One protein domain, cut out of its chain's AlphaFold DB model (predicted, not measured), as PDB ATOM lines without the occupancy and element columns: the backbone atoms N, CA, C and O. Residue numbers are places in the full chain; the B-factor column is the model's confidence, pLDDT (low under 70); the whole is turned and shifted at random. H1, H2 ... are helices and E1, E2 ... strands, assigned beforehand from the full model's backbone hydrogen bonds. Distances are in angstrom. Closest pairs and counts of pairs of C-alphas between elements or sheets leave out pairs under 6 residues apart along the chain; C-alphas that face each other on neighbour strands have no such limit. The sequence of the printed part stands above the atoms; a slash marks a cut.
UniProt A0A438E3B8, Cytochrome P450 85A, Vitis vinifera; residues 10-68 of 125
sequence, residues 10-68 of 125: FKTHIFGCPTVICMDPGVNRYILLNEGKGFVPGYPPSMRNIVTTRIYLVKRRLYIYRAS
ATOM      1  N   PHE A  10     -14.347   0.651  18.893       86.25
ATOM      2  CA  PHE A  10     -13.492   1.089  17.790       86.25
ATOM      3  C   PHE A  10     -14.293   1.584  16.581       86.25
ATOM      4  O   PHE A  10     -15.465   1.251  16.385       86.25
ATOM      5  N   LYS A  11     -13.646   2.420  15.763       85.56
ATOM      6  CA  LYS A  11     -14.180   2.941  14.499       85.56
ATOM      7  C   LYS A  11     -13.581   2.143  13.344       85.56
ATOM      8  O   LYS A  11     -12.391   1.849  13.355       85.56
ATOM      9  N   THR A  12     -14.389   1.814  12.347       87.88
ATOM     10  CA  THR A  12     -13.974   1.072  11.151       87.88
ATOM     11  C   THR A  12     -14.821   1.492   9.946       87.88
ATOM     12  O   THR A  12     -15.862   2.125  10.105       87.88
ATOM     13  N   HIS A  13     -14.395   1.158   8.728       87.31
ATOM     14  CA  HIS A  13     -15.184   1.370   7.514       87.31
ATOM     15  C   HIS A  13     -15.663   0.021   6.976       87.31
ATOM     16  O   HIS A  13     -14.902  -0.710   6.349       87.31
ATOM     17  N   ILE A  14     -16.937  -0.306   7.203       83.62
ATOM     18  CA  ILE A  14     -17.552  -1.543   6.705       83.62
ATOM     19  C   ILE A  14     -18.384  -1.190   5.472       83.62
ATOM     20  O   ILE A  14     -19.234  -0.304   5.527       83.62
ATOM     21  N   PHE A  15     -18.128  -1.853   4.340       79.00
ATOM     22  CA  PHE A  15     -18.771  -1.551   3.050       79.00
ATOM     23  C   PHE A  15     -18.669  -0.062   2.647       79.00
ATOM     24  O   PHE A  15     -19.636   0.536   2.179       79.00
ATOM     25  N   GLY A  16     -17.512   0.562   2.901       81.81
ATOM     26  CA  GLY A  16     -17.269   1.992   2.655       81.81
ATOM     27  C   GLY A  16     -17.967   2.949   3.633       81.81
ATOM     28  O   GLY A  16     -17.667   4.139   3.638       81.81
ATOM     29  N   CYS A  17     -18.850   2.452   4.503       76.88
ATOM     30  CA  CYS A  17     -19.597   3.261   5.460       76.88
ATOM     31  C   CYS A  17     -18.823   3.384   6.790       76.88
ATOM     32  O   CYS A  17     -18.437   2.353   7.355       76.88
ATOM     33  N   PRO A  18     -18.623   4.599   7.339       85.25
ATOM     34  CA  PRO A  18     -18.032   4.766   8.664       85.25
ATOM     35  C   PRO A  18     -18.952   4.139   9.719       85.25
ATOM     36  O   PRO A  18     -20.108   4.527   9.867       85.25
ATOM     37  N   THR A  19     -18.440   3.140  10.432       84.88
ATOM     38  CA  THR A  19     -19.177   2.315  11.394       84.88
ATOM     39  C   THR A  19     -18.433   2.291  12.724       84.88
ATOM     40  O   THR A  19     -17.220   2.088  12.768       84.88
ATOM     41  N   VAL A  20     -19.158   2.479  13.826       87.81
ATOM     42  CA  VAL A  20     -18.624   2.283  15.179       87.81
ATOM     43  C   VAL A  20     -19.070   0.909  15.662       87.81
ATOM     44  O   VAL A  20     -20.260   0.607  15.616       87.81
ATOM     45  N   ILE A  21     -18.128   0.081  16.112       86.62
ATOM     46  CA  ILE A  21     -18.422  -1.219  16.719       86.62
ATOM     47  C   ILE A  21     -18.248  -1.101  18.233       86.62
ATOM     48  O   ILE A  21     -17.231  -0.597  18.713       86.62
ATOM     49  N   CYS A  22     -19.248  -1.590  18.964       87.94
ATOM     50  CA  CYS A  22     -19.213  -1.788  20.407       87.94
ATOM     51  C   CYS A  22     -19.222  -3.292  20.708       87.94
ATOM     52  O   CYS A  22     -20.154  -4.006  20.332       87.94
ATOM     53  N   MET A  23     -18.189  -3.771  21.396       87.19
ATOM     54  CA  MET A  23     -18.101  -5.147  21.895       87.19
ATOM     55  C   MET A  23     -18.450  -5.263  23.383       87.19
ATOM     56  O   MET A  23     -18.473  -6.371  23.916       87.19
ATOM     57  N   ASP A  24     -18.760  -4.150  24.055       88.31
ATOM     58  CA  ASP A  24     -19.166  -4.173  25.456       88.31
ATOM     59  C   ASP A  24     -20.598  -4.726  25.636       88.31
ATOM     60  O   ASP A  24     -21.553  -4.151  25.099       88.31
ATOM     61  N   PRO A  25     -20.801  -5.809  26.413       87.25
ATOM     62  CA  PRO A  25     -22.130  -6.379  26.623       87.25
ATOM     63  C   PRO A  25     -23.043  -5.474  27.465       87.25
ATOM     64  O   PRO A  25     -24.264  -5.538  27.310       87.25
ATOM     65  N   GLY A  26     -22.486  -4.619  28.332       88.81
ATOM     66  CA  GLY A  26     -23.245  -3.663  29.134       88.81
ATOM     67  C   GLY A  26     -23.858  -2.565  28.268       88.81
ATOM     68  O   GLY A  26     -25.069  -2.335  28.323       88.81
ATOM     69  N   VAL A  27     -23.053  -1.945  27.403       86.44
ATOM     70  CA  VAL A  27     -23.542  -0.917  26.473       86.44
ATOM     71  C   VAL A  27     -24.447  -1.515  25.396       86.44
ATOM     72  O   VAL A  27     -25.499  -0.943  25.116       86.44
ATOM     73  N   ASN A  28     -24.135  -2.698  24.858       88.06
ATOM     74  CA  ASN A  28     -25.021  -3.368  23.899       88.06
ATOM     75  C   ASN A  28     -26.403  -3.669  24.514       88.06
ATOM     76  O   ASN A  28     -27.428  -3.442  23.869       88.06
ATOM     77  N   ARG A  29     -26.461  -4.076  25.792       89.81
ATOM     78  CA  ARG A  29     -27.728  -4.219  26.528       89.81
ATOM     79  C   ARG A  29     -28.446  -2.879  26.713       89.81
ATOM     80  O   ARG A  29     -29.662  -2.829  26.551       89.81
ATOM     81  N   TYR A  30     -27.729  -1.800  27.030       88.75
ATOM     82  CA  TYR A  30     -28.321  -0.465  27.167       88.75
ATOM     83  C   TYR A  30     -28.926   0.049  25.851       88.75
ATOM     84  O   TYR A  30     -30.036   0.581  25.870       88.75
ATOM     85  N   ILE A  31     -28.241  -0.145  24.719       86.88
ATOM     86  CA  ILE A  31     -28.725   0.255  23.388       86.88
ATOM     87  C   ILE A  31     -30.019  -0.495  23.048       86.88
ATOM     88  O   ILE A  31     -31.020   0.141  22.727       86.88
ATOM     89  N   LEU A  32     -30.031  -1.826  23.192       85.94
ATOM     90  CA  LEU A  32     -31.201  -2.658  22.877       85.94
ATOM     91  C   LEU A  32     -32.402  -2.375  23.797       85.94
ATOM     92  O   LEU A  32     -33.541  -2.390  23.344       85.94
ATOM     93  N   LEU A  33     -32.176  -2.070  25.081       87.88
ATOM     94  CA  LEU A  33     -33.256  -1.717  26.018       87.88
ATOM     95  C   LEU A  33     -33.824  -0.298  25.818       87.88
ATOM     96  O   LEU A  33     -34.874   0.016  26.382       87.88
ATOM     97  N   ASN A  34     -33.149   0.561  25.048       84.56
ATOM     98  CA  ASN A  34     -33.576   1.936  24.759       84.56
ATOM     99  C   ASN A  34     -33.853   2.183  23.264       84.56
ATOM    100  O   ASN A  34     -33.956   3.338  22.834       84.56
ATOM    101  N   GLU A  35     -34.010   1.118  22.474       75.88
ATOM    102  CA  GLU A  35     -34.473   1.213  21.091       75.88
ATOM    103  C   GLU A  35     -35.830   1.945  21.047       75.88
ATOM    104  O   GLU A  35     -36.749   1.643  21.809       75.88
ATOM    105  N   GLY A  36     -35.928   2.989  20.216       67.88
ATOM    106  CA  GLY A  36     -37.107   3.866  20.150       67.88
ATOM    107  C   GLY A  36     -37.127   5.069  21.111       67.88
ATOM    108  O   GLY A  36     -37.980   5.935  20.944       67.88
ATOM    109  N   LYS A  37     -36.184   5.197  22.061       73.88
ATOM    110  CA  LYS A  37     -36.035   6.400  22.925       73.88
ATOM    111  C   LYS A  37     -34.927   7.368  22.489       73.88
ATOM    112  O   LYS A  37     -34.684   8.367  23.157       73.88
ATOM    113  N   GLY A  38     -34.236   7.066  21.392       71.88
ATOM    114  CA  GLY A  38     -33.121   7.869  20.871       71.88
ATOM    115  C   GLY A  38     -32.197   7.092  19.933       71.88
ATOM    116  O   GLY A  38     -31.566   7.685  19.065       71.88
ATOM    117  N   PHE A  39     -32.172   5.761  20.044       75.81
ATOM    118  CA  PHE A  39     -31.502   4.892  19.078       75.81
ATOM    119  C   PHE A  39     -32.480   4.434  17.993       75.81
ATOM    120  O   PHE A  39     -33.539   3.877  18.293       75.81
ATOM    121  N   VAL A  40     -32.099   4.670  16.735       73.56
ATOM    122  CA  VAL A  40     -32.782   4.186  15.527       73.56
ATOM    123  C   VAL A  40     -31.915   3.084  14.901       73.56
ATOM    124  O   VAL A  40     -30.715   3.314  14.719       73.56
ATOM    125  N   PRO A  41     -32.467   1.910  14.543       72.56
ATOM    126  CA  PRO A  41     -31.694   0.827  13.937       72.56
ATOM    127  C   PRO A  41     -31.174   1.215  12.541       72.56
ATOM    128  O   PRO A  41     -31.904   1.262  11.548       72.56
ATOM    129  N   GLY A  42     -29.874   1.508  12.464       75.12
ATOM    130  CA  GLY A  42     -29.186   1.905  11.238       75.12
ATOM    131  C   GLY A  42     -28.724   0.708  10.407       75.12
ATOM    132  O   GLY A  42     -27.636   0.182  10.626       75.12
ATOM    133  N   TYR A  43     -29.508   0.305   9.405       80.50
ATOM    134  CA  TYR A  43     -29.101  -0.750   8.468       80.50
ATOM    135  C   TYR A  43     -28.231  -0.209   7.310       80.50
ATOM    136  O   TYR A  43     -28.511   0.873   6.777       80.50
ATOM    137  N   PRO A  44     -27.213  -0.961   6.841       79.50
ATOM    138  CA  PRO A  44     -26.451  -0.627   5.637       79.50
ATOM    139  C   PRO A  44     -27.339  -0.380   4.399       79.50
ATOM    140  O   PRO A  44     -28.407  -0.991   4.285       79.50
ATOM    141  N   PRO A  45     -26.923   0.478   3.442       76.38
ATOM    142  CA  PRO A  45     -27.735   0.818   2.265       76.38
ATOM    143  C   PRO A  45     -28.173  -0.395   1.427       76.38
ATOM    144  O   PRO A  45     -29.302  -0.433   0.939       76.38
ATOM    145  N   SER A  46     -27.319  -1.417   1.316       78.44
ATOM    146  CA  SER A  46     -27.617  -2.682   0.630       78.44
ATOM    147  C   SER A  46     -28.767  -3.451   1.292       78.44
ATOM    148  O   SER A  46     -29.721  -3.837   0.614       78.44
ATOM    149  N   MET A  47     -28.728  -3.605   2.621       75.00
ATOM    150  CA  MET A  47     -29.825  -4.193   3.393       75.00
ATOM    151  C   MET A  47     -31.104  -3.370   3.259       75.00
ATOM    152  O   MET A  47     -32.150  -3.949   2.975       75.00
ATOM    153  N   ARG A  48     -31.036  -2.035   3.379       73.00
ATOM    154  CA  ARG A  48     -32.203  -1.158   3.179       73.00
ATOM    155  C   ARG A  48     -32.848  -1.364   1.809       73.00
ATOM    156  O   ARG A  48     -34.061  -1.518   1.746       73.00
ATOM    157  N   ASN A  49     -32.067  -1.441   0.733       76.19
ATOM    158  CA  ASN A  49     -32.603  -1.661  -0.612       76.19
ATOM    159  C   ASN A  49     -33.317  -3.025  -0.744       76.19
ATOM    160  O   ASN A  49     -34.432  -3.099  -1.262       76.19
ATOM    161  N   ILE A  50     -32.725  -4.103  -0.217       77.56
ATOM    162  CA  ILE A  50     -33.318  -5.452  -0.273       77.56
ATOM    163  C   ILE A  50     -34.583  -5.538   0.591       77.56
ATOM    164  O   ILE A  50     -35.617  -6.014   0.120       77.56
ATOM    165  N   VAL A  51     -34.518  -5.055   1.834       74.12
ATOM    166  CA  VAL A  51     -35.633  -5.039   2.792       74.12
ATOM    167  C   VAL A  51     -36.786  -4.201   2.243       74.12
ATOM    168  O   VAL A  51     -37.914  -4.689   2.179       74.12
ATOM    169  N   THR A  52     -36.516  -2.988   1.755       68.06
ATOM    170  CA  THR A  52     -37.549  -2.126   1.173       68.06
ATOM    171  C   THR A  52     -38.131  -2.729  -0.103       68.06
ATOM    172  O   THR A  52     -39.342  -2.908  -0.196       68.06
ATOM    173  N   THR A  53     -37.310  -3.161  -1.060       64.12
ATOM    174  CA  THR A  53     -37.834  -3.683  -2.331       64.12
ATOM    175  C   THR A  53     -38.590  -5.005  -2.154       64.12
ATOM    176  O   THR A  53     -39.651  -5.193  -2.747       64.12
ATOM    177  N   ARG A  54     -38.099  -5.944  -1.333       62.78
ATOM    178  CA  ARG A  54     -38.724  -7.274  -1.203       62.78
ATOM    179  C   ARG A  54     -39.869  -7.308  -0.193       62.78
ATOM    180  O   ARG A  54     -40.920  -7.859  -0.519       62.78
ATOM    181  N   ILE A  55     -39.728  -6.698   0.987       64.31
ATOM    182  CA  ILE A  55     -40.795  -6.742   2.004       64.31
ATOM    183  C   ILE A  55     -41.980  -5.864   1.597       64.31
ATOM    184  O   ILE A  55     -43.121  -6.247   1.851       64.31
ATOM    185  N   TYR A  56     -41.768  -4.735   0.911       57.47
ATOM    186  CA  TYR A  56     -42.887  -3.871   0.524       57.47
ATOM    187  C   TYR A  56     -43.699  -4.492  -0.609       57.47
ATOM    188  O   TYR A  56     -44.915  -4.367  -0.583       57.47
ATOM    189  N   LEU A  57     -43.091  -5.227  -1.548       59.84
ATOM    190  CA  LEU A  57     -43.849  -5.978  -2.558       59.84
ATOM    191  C   LEU A  57     -44.714  -7.084  -1.923       59.84
ATOM    192  O   LEU A  57     -45.868  -7.256  -2.317       59.84
ATOM    193  N   VAL A  58     -44.211  -7.769  -0.888       61.84
ATOM    194  CA  VAL A  58     -45.005  -8.729  -0.099       61.84
ATOM    195  C   VAL A  58     -46.117  -8.018   0.682       61.84
ATOM    196  O   VAL A  58     -47.271  -8.438   0.607       61.84
ATOM    197  N   LYS A  59     -45.825  -6.895   1.358       55.34
ATOM    198  CA  LYS A  59     -46.842  -6.088   2.058       55.34
ATOM    199  C   LYS A  59     -47.891  -5.507   1.109       55.34
ATOM    200  O   LYS A  59     -49.059  -5.500   1.470       55.34
ATOM    201  N   ARG A  60     -47.531  -5.088  -0.109       54.28
ATOM    202  CA  ARG A  60     -48.468  -4.568  -1.124       54.28
ATOM    203  C   ARG A  60     -49.409  -5.669  -1.622       54.28
ATOM    204  O   ARG A  60     -50.601  -5.424  -1.775       54.28
ATOM    205  N   ARG A  61     -48.897  -6.897  -1.783       54.59
ATOM    206  CA  ARG A  61     -49.704  -8.083  -2.109       54.59
ATOM    207  C   ARG A  61     -50.628  -8.481  -0.949       54.59
ATOM    208  O   ARG A  61     -51.779  -8.807  -1.198       54.59
ATOM    209  N   LEU A  62     -50.174  -8.374   0.303       55.19
ATOM    210  CA  LEU A  62     -50.987  -8.644   1.500       55.19
ATOM    211  C   LEU A  62     -52.020  -7.538   1.806       55.19
ATOM    212  O   LEU A  62     -53.102  -7.836   2.302       55.19
ATOM    213  N   TYR A  63     -51.725  -6.276   1.482       54.53
ATOM    214  CA  TYR A  63     -52.632  -5.135   1.672       54.53
ATOM    215  C   TYR A  63     -53.919  -5.295   0.856       54.53
ATOM    216  O   TYR A  63     -55.006  -5.091   1.385       54.53
ATOM    217  N   ILE A  64     -53.812  -5.763  -0.393       55.59
ATOM    218  CA  ILE A  64     -54.971  -6.068  -1.250       55.59
ATOM    219  C   ILE A  64     -55.854  -7.166  -0.621       55.59
ATOM    220  O   ILE A  64     -57.074  -7.063  -0.664       55.59
ATOM    221  N   TYR A  65     -55.256  -8.167   0.039       52.62
ATOM    222  CA  TYR A  65     -55.995  -9.215   0.764       52.62
ATOM    223  C   TYR A  65     -56.581  -8.764   2.113       52.62
ATOM    224  O   TYR A  65     -57.466  -9.436   2.636       52.62
ATOM    225  N   ARG A  66     -56.099  -7.657   2.695       51.28
ATOM    226  CA  ARG A  66     -56.537  -7.152   4.011       51.28
ATOM    227  C   ARG A  66     -57.429  -5.906   3.931       51.28
ATOM    228  O   ARG A  66     -58.083  -5.577   4.913       51.28
ATOM    229  N   ALA A  67     -57.547  -5.269   2.764       54.06
ATOM    230  CA  ALA A  67     -58.495  -4.177   2.521       54.06
ATOM    231  C   ALA A  67     -59.972  -4.584   2.728       54.06
ATOM    232  O   ALA A  67     -60.816  -3.730   2.978       54.06
ATOM    233  N   SER A  68     -60.280  -5.884   2.689       57.31
ATOM    234  CA  SER A  68     -61.590  -6.455   3.025       57.31
ATOM    235  C   SER A  68     -61.846  -6.628   4.532       57.31
ATOM    236  O   SER A  68     -62.963  -6.971   4.904       57.31
TER     237      SER A  68
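This is residues 10 to 68 of the 125 residues of the protein "Cytochrome P450 85A" of Vitis vinifera (UniProt A0A438E3B8). A two-strand hairpin, E1 and E2, a short helix H1 beyond its open end and a long link running back make three sides of an open frame, and from the end of that link the long helix H2 reaches away as an arm; residues 52 to 68, of which 52 to 66 belong to H2, stick out free. The 59 printed residues, with two named strands and two named helices in the order E1, E2, H1, H2, are of mixed class, and the sheet E1 - E2 is antiparallel. The whole is extended, with a radius of gyration of the C-alphas of 16.6 A, and elongated, spanning 49 by 28 by 16 A.

Start at E1, residues 10 to 14, which forms an antiparallel hairpin with E2, residues 17 to 22, at 142 degrees between their directions. Look there for N 12 and O 19, 2.9 A apart, and N 19 and O 12, 2.8 A apart, both within hydrogen-bond range. Next comes H1, residues 25 to 33, whose closest C-alphas to E2 are those of Asn 28 and Cys 22, 7.0 A apart. H2, residues 45 to 66, is apart from E1, E2 and H1. Every O i to N i+4 pair is within hydrogen-bond range in H1, and 15 of 18 are in H2.

Find C-alpha 10 at (-13.492, 1.089, 17.790), where E1 begins its 12.1 A; E2 then covers 15.8 A and H1 12.1 A. Find C-alpha 45 at (-27.735, 0.818, 2.265); from there H2 runs 29.9 A to C-alpha 66 at (-56.537, -7.152, 4.011), with a kink of 26 degrees near residue 58.

The C-alphas of Phe 10 and Ser 68, the two farthest apart, are 50.9 A apart. The printed part has no cut; the link from H1 to H2 is long, with 11 residues, and the other two are tight. Mean pLDDT of the printed part is 74.8, and residue 36 and residues 52 to 68 are under 70.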